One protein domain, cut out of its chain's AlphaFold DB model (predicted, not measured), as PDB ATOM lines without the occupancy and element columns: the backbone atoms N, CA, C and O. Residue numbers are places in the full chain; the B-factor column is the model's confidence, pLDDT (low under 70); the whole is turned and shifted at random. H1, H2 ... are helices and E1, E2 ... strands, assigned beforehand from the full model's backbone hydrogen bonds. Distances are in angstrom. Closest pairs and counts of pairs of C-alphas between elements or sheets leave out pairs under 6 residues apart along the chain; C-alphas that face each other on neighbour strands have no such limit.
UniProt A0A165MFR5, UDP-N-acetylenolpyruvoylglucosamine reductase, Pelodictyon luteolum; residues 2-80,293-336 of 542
ATOM      1  N   SER A   2     198.002 129.992 215.497       41.78
ATOM      2  CA  SER A   2     196.988 129.615 214.499       41.78
ATOM      3  C   SER A   2     195.633 129.720 215.188       41.78
ATOM      4  O   SER A   2     195.348 128.892 216.048       41.78
ATOM      5  N   HIS A   3     194.858 130.762 214.895       56.16
ATOM      6  CA  HIS A   3     193.521 130.899 215.459       56.16
ATOM      7  C   HIS A   3     192.693 129.701 215.009       56.16
ATOM      8  O   HIS A   3     192.686 129.371 213.820       56.16
ATOM      9  N   SER A   4     192.067 129.015 215.962       86.81
ATOM     10  CA  SER A   4     191.139 127.947 215.622       86.81
ATOM     11  C   SER A   4     189.901 128.560 214.945       86.81
ATOM     12  O   SER A   4     189.676 129.771 215.010       86.81
ATOM     13  N   THR A   5     189.149 127.755 214.201       93.38
ATOM     14  CA  THR A   5     187.955 128.193 213.457       93.38
ATOM     15  C   THR A   5     186.688 127.682 214.143       93.38
ATOM     16  O   THR A   5     186.785 126.673 214.847       93.38
ATOM     17  N   PRO A   6     185.511 128.303 213.919       96.00
ATOM     18  CA  PRO A   6     184.253 127.828 214.494       96.00
ATOM     19  C   PRO A   6     184.012 126.324 214.238       96.00
ATOM     20  O   PRO A   6     184.297 125.853 213.133       96.00
ATOM     21  N   PRO A   7     183.476 125.562 215.213       94.62
ATOM     22  CA  PRO A   7     183.307 124.105 215.123       94.62
ATOM     23  C   PRO A   7     182.048 123.668 214.348       94.62
ATOM     24  O   PRO A   7     181.555 122.562 214.534       94.62
ATOM     25  N   CYS A   8     181.507 124.527 213.489       95.12
ATOM     26  CA  CYS A   8     180.340 124.257 212.650       95.12
ATOM     27  C   CYS A   8     180.492 124.996 211.313       95.12
ATOM     28  O   CYS A   8     181.534 125.598 211.048       95.12
ATOM     29  N   ARG A   9     179.480 124.967 210.440       97.00
ATOM     30  CA  ARG A   9     179.512 125.742 209.189       97.00
ATOM     31  C   ARG A   9     179.662 127.235 209.499       97.00
ATOM     32  O   ARG A   9     178.888 127.774 210.284       97.00
ATOM     33  N   TYR A  10     180.603 127.917 208.850       98.00
ATOM     34  CA  TYR A  10     180.827 129.349 209.047       98.00
ATOM     35  C   TYR A  10     181.268 130.051 207.761       98.00
ATOM     36  O   TYR A  10     181.728 129.418 206.810       98.00
ATOM     37  N   GLU A  11     181.167 131.374 207.771       97.94
ATOM     38  CA  GLU A  11     181.831 132.273 206.832       97.94
ATOM     39  C   GLU A  11     182.734 133.237 207.615       97.94
ATOM     40  O   GLU A  11     182.422 133.624 208.745       97.94
ATOM     41  N   ALA A  12     183.868 133.609 207.023       97.31
ATOM     42  CA  ALA A  12     184.815 134.553 207.604       97.31
ATOM     43  C   ALA A  12     184.769 135.893 206.865       97.31
ATOM     44  O   ALA A  12     184.493 135.920 205.666       97.31
ATOM     45  N   ASP A  13     185.095 136.972 207.578       96.62
ATOM     46  CA  ASP A  13     185.215 138.324 207.019       96.62
ATOM     47  C   ASP A  13     183.935 138.779 206.283       96.62
ATOM     48  O   ASP A  13     183.931 139.129 205.099       96.62
ATOM     49  N   VAL A  14     182.805 138.717 206.993       97.38
ATOM     50  CA  VAL A  14     181.471 138.906 206.409       97.38
ATOM     51  C   VAL A  14     180.981 140.340 206.600       97.38
ATOM     52  O   VAL A  14     180.882 140.790 207.740       97.38
ATOM     53  N   PRO A  15     180.599 141.056 205.525       97.00
ATOM     54  CA  PRO A  15     179.960 142.364 205.648       97.00
ATOM     55  C   PRO A  15     178.580 142.249 206.315       97.00
ATOM     56  O   PRO A  15     177.656 141.651 205.762       97.00
ATOM     57  N   LEU A  16     178.409 142.836 207.501       96.00
ATOM     58  CA  LEU A  16     177.161 142.745 208.265       96.00
ATOM     59  C   LEU A  16     176.033 143.578 207.659       96.00
ATOM     60  O   LEU A  16     174.868 143.190 207.766       96.00
ATOM     61  N   HIS A  17     176.360 144.654 206.940       94.44
ATOM     62  CA  HIS A  17     175.369 145.427 206.195       94.44
ATOM     63  C   HIS A  17     174.583 144.574 205.181       94.44
ATOM     64  O   HIS A  17     173.430 144.881 204.900       94.44
ATOM     65  N   SER A  18     175.141 143.472 204.658       93.81
ATOM     66  CA  SER A  18     174.419 142.572 203.743       93.81
ATOM     67  C   SER A  18     173.632 141.465 204.455       93.81
ATOM     68  O   SER A  18     173.068 140.594 203.793       93.81
ATOM     69  N   ARG A  19     173.636 141.438 205.795       93.31
ATOM     70  CA  ARG A  19     173.038 140.380 206.628       93.31
ATOM     71  C   ARG A  19     171.902 140.875 207.533       93.31
ATOM     72  O   ARG A  19     171.297 140.062 208.226       93.31
ATOM     73  N   ALA A  20     171.593 142.171 207.525       92.31
ATOM     74  CA  ALA A  20     170.510 142.768 208.308       92.31
ATOM     75  C   ALA A  20     169.625 143.685 207.457       92.31
ATOM     76  O   ALA A  20     170.071 144.262 206.467       92.31
ATOM     77  N   TYR A  21     168.371 143.860 207.878       93.38
ATOM     78  CA  TYR A  21     167.365 144.618 207.123       93.38
ATOM     79  C   TYR A  21     167.701 146.096 206.980       93.38
ATOM     80  O   TYR A  21     167.279 146.722 206.014       93.38
ATOM     81  N   TYR A  22     168.433 146.661 207.939       93.12
ATOM     82  CA  TYR A  22     168.803 148.069 207.901       93.12
ATOM     83  C   TYR A  22     169.825 148.376 206.796       93.12
ATOM     84  O   TYR A  22     169.932 149.520 206.359       93.12
ATOM     85  N   GLY A  23     170.577 147.376 206.323       94.69
ATOM     86  CA  GLY A  23     171.629 147.604 205.335       94.69
ATOM     87  C   GLY A  23     172.846 148.346 205.899       94.69
ATOM     88  O   GLY A  23     173.515 149.049 205.151       94.69
ATOM     89  N   ILE A  24     173.096 148.247 207.210       96.38
ATOM     90  CA  ILE A  24     174.153 148.969 207.938       96.38
ATOM     91  C   ILE A  24     174.958 147.977 208.774       96.38
ATOM     92  O   ILE A  24     174.382 147.064 209.371       96.38
ATOM     93  N   GLY A  25     176.275 148.166 208.820       96.06
ATOM     94  CA  GLY A  25     177.184 147.421 209.685       96.06
ATOM     95  C   GLY A  25     178.558 147.190 209.059       96.06
ATOM     96  O   GLY A  25     178.654 146.985 207.846       96.06
ATOM     97  N   GLY A  26     179.597 147.170 209.897       96.25
ATOM     98  CA  GLY A  26     180.966 146.795 209.544       96.25
ATOM     99  C   GLY A  26     181.110 145.310 209.199       96.25
ATOM    100  O   GLY A  26     180.156 144.642 208.788       96.25
ATOM    101  N   ARG A  27     182.312 144.749 209.342       97.44
ATOM    102  CA  ARG A  27     182.588 143.339 209.022       97.44
ATOM    103  C   ARG A  27     182.636 142.491 210.285       97.44
ATOM    104  O   ARG A  27     183.283 142.860 211.256       97.44
ATOM    105  N   ALA A  28     181.983 141.333 210.280       97.25
ATOM    106  CA  ALA A  28     182.182 140.323 211.311       97.25
ATOM    107  C   ALA A  28     183.359 139.425 210.956       97.25
ATOM    108  O   ALA A  28     183.456 138.929 209.831       97.25
ATOM    109  N   ARG A  29     184.208 139.140 211.948       96.75
ATOM    110  CA  ARG A  29     185.278 138.152 211.802       96.75
ATOM    111  C   ARG A  29     184.710 136.791 211.404       96.75
ATOM    112  O   ARG A  29     185.216 136.195 210.456       96.75
ATOM    113  N   PHE A  30     183.663 136.337 212.094       97.75
ATOM    114  CA  PHE A  30     182.934 135.122 211.747       97.75
ATOM    115  C   PHE A  30     181.423 135.329 211.820       97.75
ATOM    116  O   PHE A  30     180.916 135.966 212.743       97.75
ATOM    117  N   ILE A  31     180.703 134.692 210.899       97.94
ATOM    118  CA  ILE A  31     179.304 134.313 211.093       97.94
ATOM    119  C   ILE A  31     179.219 132.788 211.057       97.94
ATOM    120  O   ILE A  31     179.735 132.149 210.139       97.94
ATOM    121  N   ALA A  32     178.621 132.198 212.083       98.19
ATOM    122  CA  ALA A  32     178.521 130.757 212.255       98.19
ATOM    123  C   ALA A  32     177.057 130.314 212.163       98.19
ATOM    124  O   ALA A  32     176.157 131.010 212.632       98.19
ATOM    125  N   PHE A  33     176.837 129.151 211.559       97.44
ATOM    126  CA  PHE A  33     175.528 128.621 211.190       97.44
ATOM    127  C   PHE A  33     175.327 127.223 211.782       97.44
ATOM    128  O   PHE A  33     175.304 126.248 211.023       97.44
ATOM    129  N   PRO A  34     175.234 127.098 213.119       96.44
ATOM    130  CA  PRO A  34     174.941 125.815 213.735       96.44
ATOM    131  C   PRO A  34     173.573 125.303 213.267       96.44
ATOM    132  O   PRO A  34     172.620 126.067 213.114       96.44
ATOM    133  N   SER A  35     173.491 123.998 213.040       95.25
ATOM    134  CA  SER A  35     172.322 123.293 212.501       95.25
ATOM    135  C   SER A  35     171.611 122.414 213.534       95.25
ATOM    136  O   SER A  35     170.627 121.744 213.224       95.25
ATOM    137  N   SER A  36     172.115 122.403 214.769       94.94
ATOM    138  CA  SER A  36     171.557 121.648 215.886       94.94
ATOM    139  C   SER A  36     171.876 122.315 217.231       94.94
ATOM    140  O   SER A  36     172.818 123.114 217.323       94.94
ATOM    141  N   PRO A  37     171.157 121.956 218.311       96.00
ATOM    142  CA  PRO A  37     171.516 122.344 219.672       96.00
ATOM    143  C   PRO A  37     172.946 121.944 220.065       96.00
ATOM    144  O   PRO A  37     173.615 122.711 220.753       96.00
ATOM    145  N   ALA A  38     173.432 120.783 219.609       94.81
ATOM    146  CA  ALA A  38     174.793 120.319 219.888       94.81
ATOM    147  C   ALA A  38     175.849 121.244 219.265       94.81
ATOM    148  O   ALA A  38     176.747 121.709 219.965       94.81
ATOM    149  N   GLU A  39     175.685 121.612 217.990       95.94
ATOM    150  CA  GLU A  39     176.581 122.570 217.331       95.94
ATOM    151  C   GLU A  39     176.500 123.971 217.957       95.94
ATOM    152  O   GLU A  39     177.512 124.669 218.029       95.94
ATOM    153  N   CYS A  40     175.325 124.388 218.447       96.81
ATOM    154  CA  CYS A  40     175.188 125.643 219.190       96.81
ATOM    155  C   CYS A  40     176.011 125.622 220.487       96.81
ATOM    156  O   CYS A  40     176.744 126.572 220.759       96.81
ATOM    157  N   ALA A  41     175.920 124.543 221.270       95.12
ATOM    158  CA  ALA A  41     176.676 124.393 222.514       95.12
ATOM    159  C   ALA A  41     178.189 124.350 222.262       95.12
ATOM    160  O   ALA A  41     178.952 125.044 222.940       95.12
ATOM    161  N   ASP A  42     178.626 123.610 221.240       94.12
ATOM    162  CA  ASP A  42     180.035 123.547 220.851       94.12
ATOM    163  C   ASP A  42     180.572 124.906 220.396       94.12
ATOM    164  O   ASP A  42     181.688 125.278 220.767       94.12
ATOM    165  N   LEU A  43     179.777 125.672 219.645       95.56
ATOM    166  CA  LEU A  43     180.131 127.018 219.207       95.56
ATOM    167  C   LEU A  43     180.262 127.992 220.385       95.56
ATOM    168  O   LEU A  43     181.238 128.738 220.437       95.56
ATOM    169  N   VAL A  44     179.324 127.972 221.338       93.50
ATOM    170  CA  VAL A  44     179.383 128.809 222.551       93.50
ATOM    171  C   VAL A  44     180.642 128.488 223.364       93.50
ATOM    172  O   VAL A  44     181.402 129.397 223.709       93.50
ATOM    173  N   ARG A  45     180.917 127.199 223.609       90.00
ATOM    174  CA  ARG A  45     182.113 126.744 224.340       90.00
ATOM    175  C   ARG A  45     183.405 127.151 223.633       90.00
ATOM    176  O   ARG A  45     184.333 127.663 224.264       90.00
ATOM    177  N   TRP A  46     183.472 126.928 222.322       92.00
ATOM    178  CA  TRP A  46     184.620 127.312 221.503       92.00
ATOM    179  C   TRP A  46     184.862 128.822 221.559       92.00
ATOM    180  O   TRP A  46     185.978 129.256 221.836       92.00
ATOM    181  N   ASN A  47     183.808 129.621 221.380       91.94
ATOM    182  CA  ASN A  47     183.907 131.075 221.362       91.94
ATOM    183  C   ASN A  47     184.419 131.629 222.705       91.94
ATOM    184  O   ASN A  47     185.276 132.512 222.716       91.94
ATOM    185  N   ARG A  48     183.955 131.061 223.828       87.88
ATOM    186  CA  ARG A  48     184.479 131.372 225.168       87.88
ATOM    187  C   ARG A  48     185.957 131.019 225.300       87.88
ATOM    188  O   ARG A  48     186.731 131.831 225.793       87.88
ATOM    189  N   THR A  49     186.352 129.828 224.849       86.06
ATOM    190  CA  THR A  49     187.750 129.360 224.919       86.06
ATOM    191  C   THR A  49     188.695 130.275 224.137       86.06
ATOM    192  O   THR A  49     189.822 130.515 224.566       86.06
ATOM    193  N   GLU A  50     188.236 130.811 223.005       88.06
ATOM    194  CA  GLU A  50     188.995 131.765 222.189       88.06
ATOM    195  C   GLU A  50     188.907 133.216 222.703       88.06
ATOM    196  O   GLU A  50     189.611 134.086 222.189       88.06
ATOM    197  N   GLY A  51     188.070 133.497 223.710       87.50
ATOM    198  CA  GLY A  51     187.900 134.832 224.292       87.50
ATOM    199  C   GLY A  51     187.297 135.859 223.327       87.50
ATOM    200  O   GLY A  51     187.624 137.043 223.407       87.50
ATOM    201  N   LEU A  52     186.461 135.414 222.385       90.94
ATOM    202  CA  LEU A  52     185.869 136.271 221.356       90.94
ATOM    203  C   LEU A  52     184.518 136.851 221.818       90.94
ATOM    204  O   LEU A  52     183.764 136.156 222.495       90.94
ATOM    205  N   PRO A  53     184.140 138.079 221.417       92.44
ATOM    206  CA  PRO A  53     182.764 138.548 221.562       92.44
ATOM    207  C   PRO A  53     181.784 137.657 220.784       92.44
ATOM    208  O   PRO A  53     182.043 137.308 219.631       92.44
ATOM    209  N   LEU A  54     180.650 137.316 221.388       94.75
ATOM    210  CA  LEU A  54     179.571 136.548 220.767       94.75
ATOM    211  C   LEU A  54     178.331 137.423 220.620       94.75
ATOM    212  O   LEU A  54     177.907 138.048 221.585       94.75
ATOM    213  N   ALA A  55     177.705 137.420 219.450       95.12
ATOM    214  CA  ALA A  55     176.373 137.988 219.242       95.12
ATOM    215  C   ALA A  55     175.461 136.964 218.561       95.12
ATOM    216  O   ALA A  55     175.940 136.029 217.923       95.12
ATOM    217  N   VAL A  56     174.144 137.143 218.674       95.00
ATOM    218  CA  VAL A  56     173.146 136.286 218.016       95.00
ATOM    219  C   VAL A  56     172.376 137.103 216.989       95.00
ATOM    220  O   VAL A  56     171.952 138.222 217.270       95.00
ATOM    221  N   LEU A  57     172.167 136.529 215.807       93.75
ATOM    222  CA  LEU A  57     171.446 137.154 214.708       93.75
ATOM    223  C   LEU A  57     170.245 136.297 214.283       93.75
ATOM    224  O   LEU A  57     170.375 135.128 213.918       93.75
ATOM    225  N   GLY A  58     169.059 136.914 214.314       90.44
ATOM    226  CA  GLY A  58     167.861 136.426 213.622       90.44
ATOM    227  C   GLY A  58     167.931 136.754 212.126       90.44
ATOM    228  O   GLY A  58     168.936 136.490 211.484       90.44
ATOM    229  N   SER A  59     166.895 137.378 211.561       91.00
ATOM    230  CA  SER A  59     166.963 137.935 210.191       91.00
ATOM    231  C   SER A  59     167.533 139.361 210.155       91.00
ATOM    232  O   SER A  59     167.535 139.995 209.108       91.00
ATOM    233  N   GLY A  60     167.933 139.917 211.305       93.06
ATOM    234  CA  GLY A  60     168.375 141.310 211.425       93.06
ATOM    235  C   GLY A  60     167.264 142.342 211.191       93.06
ATOM    236  O   GLY A  60     167.558 143.468 210.807       93.06
ATOM    237  N   SER A  61     165.993 141.971 211.391       93.81
ATOM    238  CA  SER A  61     164.833 142.861 211.221       93.81
ATOM    239  C   SER A  61     164.603 143.829 212.385       93.81
ATOM    240  O   SER A  61     163.812 144.753 212.238       93.81
ATOM    241  N   ASN A  62     165.310 143.651 213.505       94.69
ATOM    242  CA  ASN A  62     165.332 144.567 214.651       94.69
ATOM    243  C   ASN A  62     166.773 144.860 215.118       94.69
ATOM    244  O   ASN A  62     167.019 145.033 216.308       94.69
ATOM    245  N   THR A  63     167.745 144.839 214.202       95.25
ATOM    246  CA  THR A  63     169.175 144.906 214.532       95.25
ATOM    247  C   THR A  63     169.860 146.061 213.815       95.25
ATOM    248  O   THR A  63     169.755 146.183 212.595       95.25
ATOM    249  N   LEU A  64     170.623 146.852 214.569       97.12
ATOM    250  CA  LEU A  64     171.558 147.844 214.051       97.12
ATOM    251  C   LEU A  64     172.984 147.430 214.407       97.12
ATOM    252  O   LEU A  64     173.398 147.527 215.562       97.12
ATOM    253  N   PHE A  65     173.734 146.957 213.417       97.31
ATOM    254  CA  PHE A  65     175.150 146.668 213.605       97.31
ATOM    255  C   PHE A  65     175.969 147.954 213.631       97.31
ATOM    256  O   PHE A  65     175.644 148.904 212.922       97.31
ATOM    257  N   SER A  66     177.030 147.973 214.438       97.12
ATOM    258  CA  SER A  66     177.990 149.078 214.449       97.12
ATOM    259  C   SER A  66     178.684 149.244 213.102       97.12
ATOM    260  O   SER A  66     178.866 148.275 212.370       97.12
ATOM    261  N   ASP A  67     179.103 150.475 212.816       97.25
ATOM    262  CA  ASP A  67     179.987 150.802 211.698       97.25
ATOM    263  C   ASP A  67     181.395 150.195 211.884       97.25
ATOM    264  O   ASP A  67     182.072 149.914 210.895       97.25
ATOM    265  N   ASP A  68     181.823 149.961 213.134       96.38
ATOM    266  CA  ASP A  68     183.085 149.286 213.468       96.38
ATOM    267  C   ASP A  68     183.016 147.781 213.132       96.38
ATOM    268  O   ASP A  68     181.978 147.128 213.283       96.38
ATOM    269  N   ASP A  69     184.157 147.196 212.757       95.81
ATOM    270  CA  ASP A  69     184.264 145.751 212.550       95.81
ATOM    271  C   ASP A  69     184.031 144.969 213.855       95.81
ATOM    272  O   ASP A  69     184.634 145.225 214.901       95.81
ATOM    273  N   PHE A  70     183.197 143.937 213.772       95.31
ATOM    274  CA  PHE A  70     182.908 143.023 214.864       95.31
ATOM    275  C   PHE A  70     183.972 141.918 214.932       95.31
ATOM    276  O   PHE A  70     183.897 140.899 214.239       95.31
ATOM    277  N   GLN A  71     184.960 142.100 215.811       91.62
ATOM    278  CA  GLN A  71     186.094 141.181 216.020       91.62
ATOM    279  C   GLN A  71     185.728 139.896 216.794       91.62
ATOM    280  O   GLN A  71     186.515 139.385 217.591       91.62
ATOM    281  N   GLY A  72     184.534 139.360 216.558       94.00
ATOM    282  CA  GLY A  72     183.985 138.195 217.241       94.00
ATOM    283  C   GLY A  72     183.180 137.285 216.318       94.00
ATOM    284  O   GLY A  72     183.343 137.302 215.095       94.00
ATOM    285  N   THR A  73     182.296 136.493 216.914       96.69
ATOM    286  CA  THR A  73     181.431 135.551 216.201       96.69
ATOM    287  C   THR A  73     179.977 135.998 216.261       96.69
ATOM    288  O   THR A  73     179.434 136.242 217.338       96.69
ATOM    289  N   VAL A  74     179.321 136.068 215.108       97.62
ATOM    290  CA  VAL A  74     177.865 136.207 215.016       97.62
ATOM    291  C   VAL A  74     177.258 134.822 214.804       97.62
ATOM    292  O   VAL A  74     177.504 134.175 213.792       97.62
ATOM    293  N   LEU A  75     176.462 134.347 215.754       97.75
ATOM    294  CA  LEU A  75     175.730 133.087 215.659       97.75
ATOM    295  C   LEU A  75     174.392 133.331 214.952       97.75
ATOM    296  O   LEU A  75     173.540 134.058 215.463       97.75
ATOM    297  N   SER A  76     174.195 132.715 213.785       97.38
ATOM    298  CA  SER A  76     172.940 132.744 213.027       97.38
ATOM    299  C   SER A  76     172.261 131.381 213.078       97.38
ATOM    300  O   SER A  76     172.822 130.375 212.652       97.38
ATOM    301  N   LEU A  77     171.014 131.354 213.542       96.12
ATOM    302  CA  LEU A  77     170.217 130.126 213.641       96.12
ATOM    303  C   LEU A  77     169.530 129.747 212.322       96.12
ATOM    304  O   LEU A  77     168.632 128.918 212.314       96.12
ATOM    305  N   GLU A  78     169.923 130.325 211.187       95.06
ATOM    306  CA  GLU A  78     169.254 130.077 209.902       95.06
ATOM    307  C   GLU A  78     169.333 128.637 209.401       95.06
ATOM    308  O   GLU A  78     168.613 128.294 208.476       95.06
ATOM    309  N   ALA A  79     170.203 127.793 209.953       95.62
ATOM    310  CA  ALA A  79     170.225 126.372 209.613       95.62
ATOM    311  C   ALA A  79     169.234 125.540 210.457       95.62
ATOM    312  O   ALA A  79     169.051 124.358 210.181       95.62
ATOM    313  N   MET A  80     168.568 126.152 211.443       95.44
ATOM    314  CA  MET A  80     167.577 125.533 212.327       95.44
ATOM    315  C   MET A  80     166.175 126.079 212.008       95.44
ATOM    316  O   MET A  80     165.697 127.010 212.657       95.44
ATOM    317  N   GLU A 293     167.733 146.828 218.548       93.38
ATOM    318  CA  GLU A 293     168.851 146.170 219.225       93.38
ATOM    319  C   GLU A 293     170.162 146.551 218.526       93.38
ATOM    320  O   GLU A 293     170.388 146.216 217.360       93.38
ATOM    321  N   CYS A 294     171.031 147.272 219.231       96.19
ATOM    322  CA  CYS A 294     172.357 147.628 218.728       96.19
ATOM    323  C   CYS A 294     173.328 146.473 218.977       96.19
ATOM    324  O   CYS A 294     173.373 145.964 220.093       96.19
ATOM    325  N   ILE A 295     174.125 146.092 217.976       95.75
ATOM    326  CA  ILE A 295     175.133 145.028 218.106       95.75
ATOM    327  C   ILE A 295     176.504 145.537 217.660       95.75
ATOM    328  O   ILE A 295     176.674 145.996 216.531       95.75
ATOM    329  N   GLY A 296     177.499 145.411 218.537       95.31
ATOM    330  CA  GLY A 296     178.893 145.757 218.260       95.31
ATOM    331  C   GLY A 296     179.420 146.893 219.130       95.31
ATOM    332  O   GLY A 296     178.850 147.203 220.178       95.31
ATOM    333  N   ARG A 297     180.541 147.482 218.707       95.44
ATOM    334  CA  ARG A 297     181.279 148.503 219.457       95.44
ATOM    335  C   ARG A 297     180.886 149.901 218.997       95.44
ATOM    336  O   ARG A 297     181.038 150.208 217.823       95.44
ATOM    337  N   PHE A 298     180.404 150.754 219.892       96.94
ATOM    338  CA  PHE A 298     179.966 152.118 219.567       96.94
ATOM    339  C   PHE A 298     180.587 153.137 220.526       96.94
ATOM    340  O   PHE A 298     180.940 152.768 221.647       96.94
ATOM    341  N   PRO A 299     180.652 154.430 220.159       97.38
ATOM    342  CA  PRO A 299     180.955 155.483 221.122       97.38
ATOM    343  C   PRO A 299     179.946 155.471 222.278       97.38
ATOM    344  O   PRO A 299     178.736 155.584 222.056       97.38
ATOM    345  N   LEU A 300     180.428 155.396 223.518       96.06
ATOM    346  CA  LEU A 300     179.600 155.223 224.716       96.06
ATOM    347  C   LEU A 300     178.571 156.350 224.872       96.06
ATOM    348  O   LEU A 300     177.381 156.113 225.070       96.06
ATOM    349  N   LYS A 301     179.001 157.594 224.620       96.62
ATOM    350  CA  LYS A 301     178.131 158.783 224.639       96.62
ATOM    351  C   LYS A 301     176.943 158.680 223.682       96.62
ATOM    352  O   LYS A 301     175.934 159.349 223.896       96.62
ATOM    353  N   LEU A 302     177.075 157.926 222.592       96.50
ATOM    354  CA  LEU A 302     175.998 157.736 221.626       96.50
ATOM    355  C   LEU A 302     174.976 156.717 222.138       96.50
ATOM    356  O   LEU A 302     173.778 156.986 222.076       96.50
ATOM    357  N   LEU A 303     175.450 155.610 222.716       96.56
ATOM    358  CA  LEU A 303     174.602 154.608 223.366       96.56
ATOM    359  C   LEU A 303     173.800 155.225 224.524       96.56
ATOM    360  O   LEU A 303     172.576 155.078 224.567       96.56
ATOM    361  N   ASP A 304     174.450 156.016 225.383       95.75
ATOM    362  CA  ASP A 304     173.814 156.689 226.526       95.75
ATOM    363  C   ASP A 304     172.689 157.644 226.097       95.75
ATOM    364  O   ASP A 304     171.599 157.668 226.680       95.75
ATOM    365  N   ARG A 305     172.919 158.416 225.024       95.06
ATOM    366  CA  ARG A 305     171.907 159.325 224.453       95.06
ATOM    367  C   ARG A 305     170.666 158.579 223.978       95.06
ATOM    368  O   ARG A 305     169.561 159.116 224.077       95.06
ATOM    369  N   CYS A 306     170.825 157.346 223.512       95.56
ATOM    370  CA  CYS A 306     169.726 156.487 223.082       95.56
ATOM    371  C   CYS A 306     169.146 155.625 224.216       95.56
ATOM    372  O   CYS A 306     168.076 155.046 224.039       95.56
ATOM    373  N   GLY A 307     169.797 155.579 225.384       93.44
ATOM    374  CA  GLY A 307     169.417 154.701 226.491       93.44
ATOM    375  C   GLY A 307     169.689 153.224 226.199       93.44
ATOM    376  O   GLY A 307     168.926 152.373 226.646       93.44
ATOM    377  N   VAL A 308     170.726 152.929 225.411       94.44
ATOM    378  CA  VAL A 308     171.126 151.563 225.056       94.44
ATOM    379  C   VAL A 308     172.075 151.018 226.119       94.44
ATOM    380  O   VAL A 308     173.124 151.606 226.381       94.44
ATOM    381  N   SER A 309     171.722 149.880 226.713       90.88
ATOM    382  CA  SER A 309     172.594 149.161 227.644       90.88
ATOM    383  C   SER A 309     173.866 148.688 226.945       90.88
ATOM    384  O   SER A 309     173.817 148.165 225.830       90.88
ATOM    385  N   SER A 310     175.007 148.841 227.613       92.06
ATOM    386  CA  SER A 310     176.299 148.435 227.070       92.06
ATOM    387  C   SER A 310     177.303 148.070 228.155       92.06
ATOM    388  O   SER A 310     177.132 148.411 229.327       92.06
ATOM    389  N   VAL A 311     178.352 147.364 227.744       90.69
ATOM    390  CA  VAL A 311     179.531 147.061 228.554       90.69
ATOM    391  C   VAL A 311     180.666 147.948 228.065       90.69
ATOM    392  O   VAL A 311     180.994 147.918 226.881       90.69
ATOM    393  N   VAL A 312     181.256 148.747 228.956       91.88
ATOM    394  CA  VAL A 312     182.380 149.632 228.609       91.88
ATOM    395  C   VAL A 312     183.530 148.800 228.045       91.88
ATOM    396  O   VAL A 312     183.891 147.765 228.611       91.88
ATOM    397  N   ASP A 313     184.087 149.244 226.923       90.00
ATOM    398  CA  ASP A 313     185.238 148.593 226.314       90.00
ATOM    399  C   ASP A 313     186.457 148.716 227.244       90.00
ATOM    400  O   ASP A 313     186.726 149.763 227.834       90.00
ATOM    401  N   ARG A 314     187.165 147.599 227.442       86.19
ATOM    402  CA  ARG A 314     188.272 147.529 228.406       86.19
ATOM    403  C   ARG A 314     189.508 148.289 227.937       86.19
ATOM    404  O   ARG A 314     190.277 148.741 228.785       86.19
ATOM    405  N   ASP A 315     189.694 148.390 226.627       88.75
ATOM    406  CA  ASP A 315     190.861 148.996 225.997       88.75
ATOM    407  C   ASP A 315     190.597 150.468 225.636       88.75
ATOM    408  O   ASP A 315     191.542 151.258 225.569       88.75
ATOM    409  N   ASP A 316     189.328 150.855 225.461       91.75
ATOM    410  CA  ASP A 316     188.915 152.225 225.145       91.75
ATOM    411  C   ASP A 316     187.649 152.666 225.923       91.75
ATOM    412  O   ASP A 316     186.527 152.379 225.503       91.75
ATOM    413  N   PRO A 317     187.783 153.418 227.033       92.94
ATOM    414  CA  PRO A 317     186.649 153.791 227.883       92.94
ATOM    415  C   PRO A 317     185.671 154.787 227.238       92.94
ATOM    416  O   PRO A 317     184.604 155.033 227.802       92.94
ATOM    417  N   ASP A 318     186.006 155.373 226.081       96.44
ATOM    418  CA  ASP A 318     185.073 156.201 225.307       96.44
ATOM    419  C   ASP A 318     184.111 155.353 224.449       96.44
ATOM    420  O   ASP A 318     183.166 155.895 223.860       96.44
ATOM    421  N   TYR A 319     184.308 154.031 224.403       95.44
ATOM    422  CA  TYR A 319     183.503 153.070 223.654       95.44
ATOM    423  C   TYR A 319     182.819 152.041 224.564       95.44
ATOM    424  O   TYR A 319     183.226 151.775 225.695       95.44
ATOM    425  N   GLY A 320     181.744 151.446 224.050       93.94
ATOM    426  CA  GLY A 320     181.017 150.366 224.703       93.94
ATOM    427  C   GLY A 320     180.516 149.324 223.709       93.94
ATOM    428  O   GLY A 320     180.214 149.628 222.554       93.94
ATOM    429  N   TRP A 321     180.417 148.087 224.182       93.50
ATOM    430  CA  TRP A 321     179.839 146.953 223.476       93.50
ATOM    431  C   TRP A 321     178.350 146.839 223.788       93.50
ATOM    432  O   TRP A 321     177.960 146.686 224.946       93.50
ATOM    433  N   ALA A 322     177.519 146.891 222.751       93.88
ATOM    434  CA  ALA A 322     176.080 146.663 222.833       93.88
ATOM    435  C   ALA A 322     175.707 145.329 222.171       93.88
ATOM    436  O   ALA A 322     176.373 144.887 221.230       93.88
ATOM    437  N   GLY A 323     174.648 144.686 222.673       91.00
ATOM    438  CA  GLY A 323     174.041 143.501 222.049       91.00
ATOM    439  C   GLY A 323     174.937 142.261 221.965       91.00
ATOM    440  O   GLY A 323     174.650 141.357 221.179       91.00
ATOM    441  N   ILE A 324     176.017 142.212 222.749       90.75
ATOM    442  CA  ILE A 324     176.848 141.016 222.896       90.75
ATOM    443  C   ILE A 324     176.254 140.089 223.959       90.75
ATOM    444  O   ILE A 324     175.749 140.537 224.987       90.75
ATOM    445  N   LEU A 325     176.303 138.790 223.687       88.19
ATOM    446  CA  LEU A 325     175.843 137.733 224.577       88.19
ATOM    447  C   LEU A 325     176.935 137.331 225.581       88.19
ATOM    448  O   LEU A 325     176.635 137.117 226.748       88.19
ATOM    449  N   ASP A 326     178.186 137.254 225.122       83.44
ATOM    450  CA  ASP A 326     179.386 136.926 225.909       83.44
ATOM    451  C   ASP A 326     180.578 137.714 225.328       83.44
ATOM    452  O   ASP A 326     180.589 137.988 224.123       83.44
ATOM    453  N   GLY A 327     181.565 138.118 226.135       75.62
ATOM    454  CA  GLY A 327     182.731 138.857 225.633       75.62
ATOM    455  C   GLY A 327     183.594 139.582 226.681       75.62
ATOM    456  O   GLY A 327     183.424 139.424 227.887       75.62
ATOM    457  N   PRO A 328     184.572 140.400 226.250       60.22
ATOM    458  CA  PRO A 328     185.454 141.127 227.162       60.22
ATOM    459  C   PRO A 328     184.678 142.068 228.094       60.22
ATOM    460  O   PRO A 328     183.967 142.957 227.642       60.22
ATOM    461  N   GLY A 329     184.854 141.908 229.409       56.31
ATOM    462  CA  GLY A 329     184.257 142.806 230.404       56.31
ATOM    463  C   GLY A 329     182.806 142.490 230.775       56.31
ATOM    464  O   GLY A 329     182.300 143.097 231.720       56.31
ATOM    465  N   THR A 330     182.150 141.521 230.123       62.62
ATOM    466  CA  THR A 330     180.935 140.938 230.700       62.62
ATOM    467  C   THR A 330     181.334 140.234 232.002       62.62
ATOM    468  O   THR A 330     182.335 139.507 231.999       62.62
ATOM    469  N   PRO A 331     180.614 140.437 233.129       55.53
ATOM    470  CA  PRO A 331     180.765 139.565 234.295       55.53
ATOM    471  C   PRO A 331     180.706 138.119 233.809       55.53
ATOM    472  O   PRO A 331     179.936 137.878 232.882       55.53
ATOM    473  N   GLU A 332     181.489 137.193 234.380       54.75
ATOM    474  CA  GLU A 332     181.426 135.773 234.004       54.75
ATOM    475  C   GLU A 332     179.966 135.307 234.032       54.75
ATOM    476  O   GLU A 332     179.393 135.004 235.081       54.75
ATOM    477  N   ALA A 333     179.334 135.314 232.861       47.66
ATOM    478  CA  ALA A 333     177.944 134.971 232.689       47.66
ATOM    479  C   ALA A 333     177.906 133.450 232.622       47.66
ATOM    480  O   ALA A 333     177.867 132.861 231.547       47.66
ATOM    481  N   GLY A 334     178.010 132.817 233.788       47.12
ATOM    482  CA  GLY A 334     178.012 131.362 233.887       47.12
ATOM    483  C   GLY A 334     179.355 130.746 234.252       47.12
ATOM    484  O   GLY A 334     179.658 129.654 233.780       47.12
ATOM    485  N   GLY A 335     180.127 131.373 235.146       49.16
ATOM    486  CA  GLY A 335     180.948 130.552 236.033       49.16
ATOM    487  C   GLY A 335     180.007 129.566 236.724       49.16
ATOM    488  O   GLY A 335     179.098 129.994 237.441       49.16
ATOM    489  N   ILE A 336     180.144 128.270 236.434       54.59
ATOM    490  CA  ILE A 336     179.292 127.247 237.034       54.59
ATOM    491  C   ILE A 336     179.518 127.328 238.549       54.59
ATOM    492  O   ILE A 336     180.653 127.140 238.994       54.59
TER     493      ILE A 336
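AT A GLANCE: This is residues 2 to 80 and 293 to 336 of the 542 residues of the protein "UDP-N-acetylenolpyruvoylglucosamine reductase" of Pelodictyon luteolum (UniProt A0A165MFR5). Two small sheets meet in the middle of the domain, a strongly twisted one of four strands, E1, E2, E5 and E3, and a smaller one of three, E4, E6 and E7, and each has one helix over a face. H1 covers part of the larger sheet and H2 part of the smaller one, so that the two helices lie at opposite ends of the domain. The printed part has 123 residues with two named helices and seven named strands, along the chain E1 E2 H1 E3 E4 E5 E6 H2 E7; the sheets run E1 E2 E5 E3 and E4 E6 E7, both mixed. The class is mixed, helices and strands, with under half of the residues in named elements. The whole is compact, with a radius of gyration of the C-alphas of 13.9 A, and rounded, spanning 39 by 35 by 26 A.

HOW THE PARTS SIT: Begin with the larger sheet, at E1, residues 10 to 15, and E2, residues 27 to 32: they form a hairpin, antiparallel at 157 degrees, with N 11 and O 31 2.9 A apart. On the other side of E2 find E5, residues 70 to 76, parallel at 35 degrees, with N 74 and O 30 at 2.9 A. Beside E5 the edge strand E3, residues 54 to 57, is parallel at 44 degrees, with N 57 and O 75 at 2.8 A. H1, residues 37 to 49, is on this sheet at a height over the sheet of 10.0 A, which makes two layers, a helix on one face of a sheet. It lies over E5 and only just over E3, where 3 of its C-alphas fall; it runs along the strands, at 7 degrees to E5 on the local plane. The closest C-alphas of H1 and E3 are those of Asn 47 and Leu 54, 7.0 A apart. E2, H1 and E3 form a split strand-helix-strand unit, two strands of one sheet that follow each other among the strands, with a helix between them in the chain and E5, parallel to each of them, between them in the sheet; its crossover is right-handed. Now look to the second sheet, where E6, residues 293 to 299, is the inner strand. Its pairing is staggered: residues 293 to 295 pair with E4, residues 63 to 65, and residues 296 to 299 with E7, residues 319 to 322. E4 and E6 are parallel at 24 degrees, with N 295 and O 64 at 2.9 A; E6 and E7 are antiparallel at 170 degrees, with N 298 and O 320 at 2.9 A. H2, residues 300 to 306, is on this sheet at a height over the sheet of 9.3 A, along the strands at 13 degrees to E7 on the local plane. The closest C-alphas of H2 and E7 are those of Leu 300 and Tyr 319, 4.6 A apart. Between the sheets, the closest C-alphas of E5 and E6 are those of Phe 70 and Gly 296, 5.9 A apart. H1 and H2 are apart. In H1 and H2 every O i to N i+4 pair is within hydrogen-bond range.

IN THESE COORDINATES: Find C-alpha 10 at (180.827, 129.349, 209.047), where E1 begins; it measures 13.5 A and E2 13.6 A. H1 runs 18.4 A from C-alpha 37 at (171.516, 122.344, 219.672). E3 measures 10.2 A, E4 6.3 A, E5 14.4 A, E6 15.4 A and H2 10.1 A. E7, 9.8 A long, ends at C-alpha 322 at (176.080, 146.663, 222.833).

THE WHOLE: The two C-alphas farthest apart are those of Ser 2 and Arg 305, 40.1 A. Residues 81 to 292 are not printed, and C-alphas 80 and 293 are 21.8 A apart across the cut. The links E1 to E2 and H2 to E7 are long; residues 323 to 336 hold no named element. The model's mean pLDDT is 90.5 over the printed part, and residues 2 to 3 and 328 to 336 are under 70.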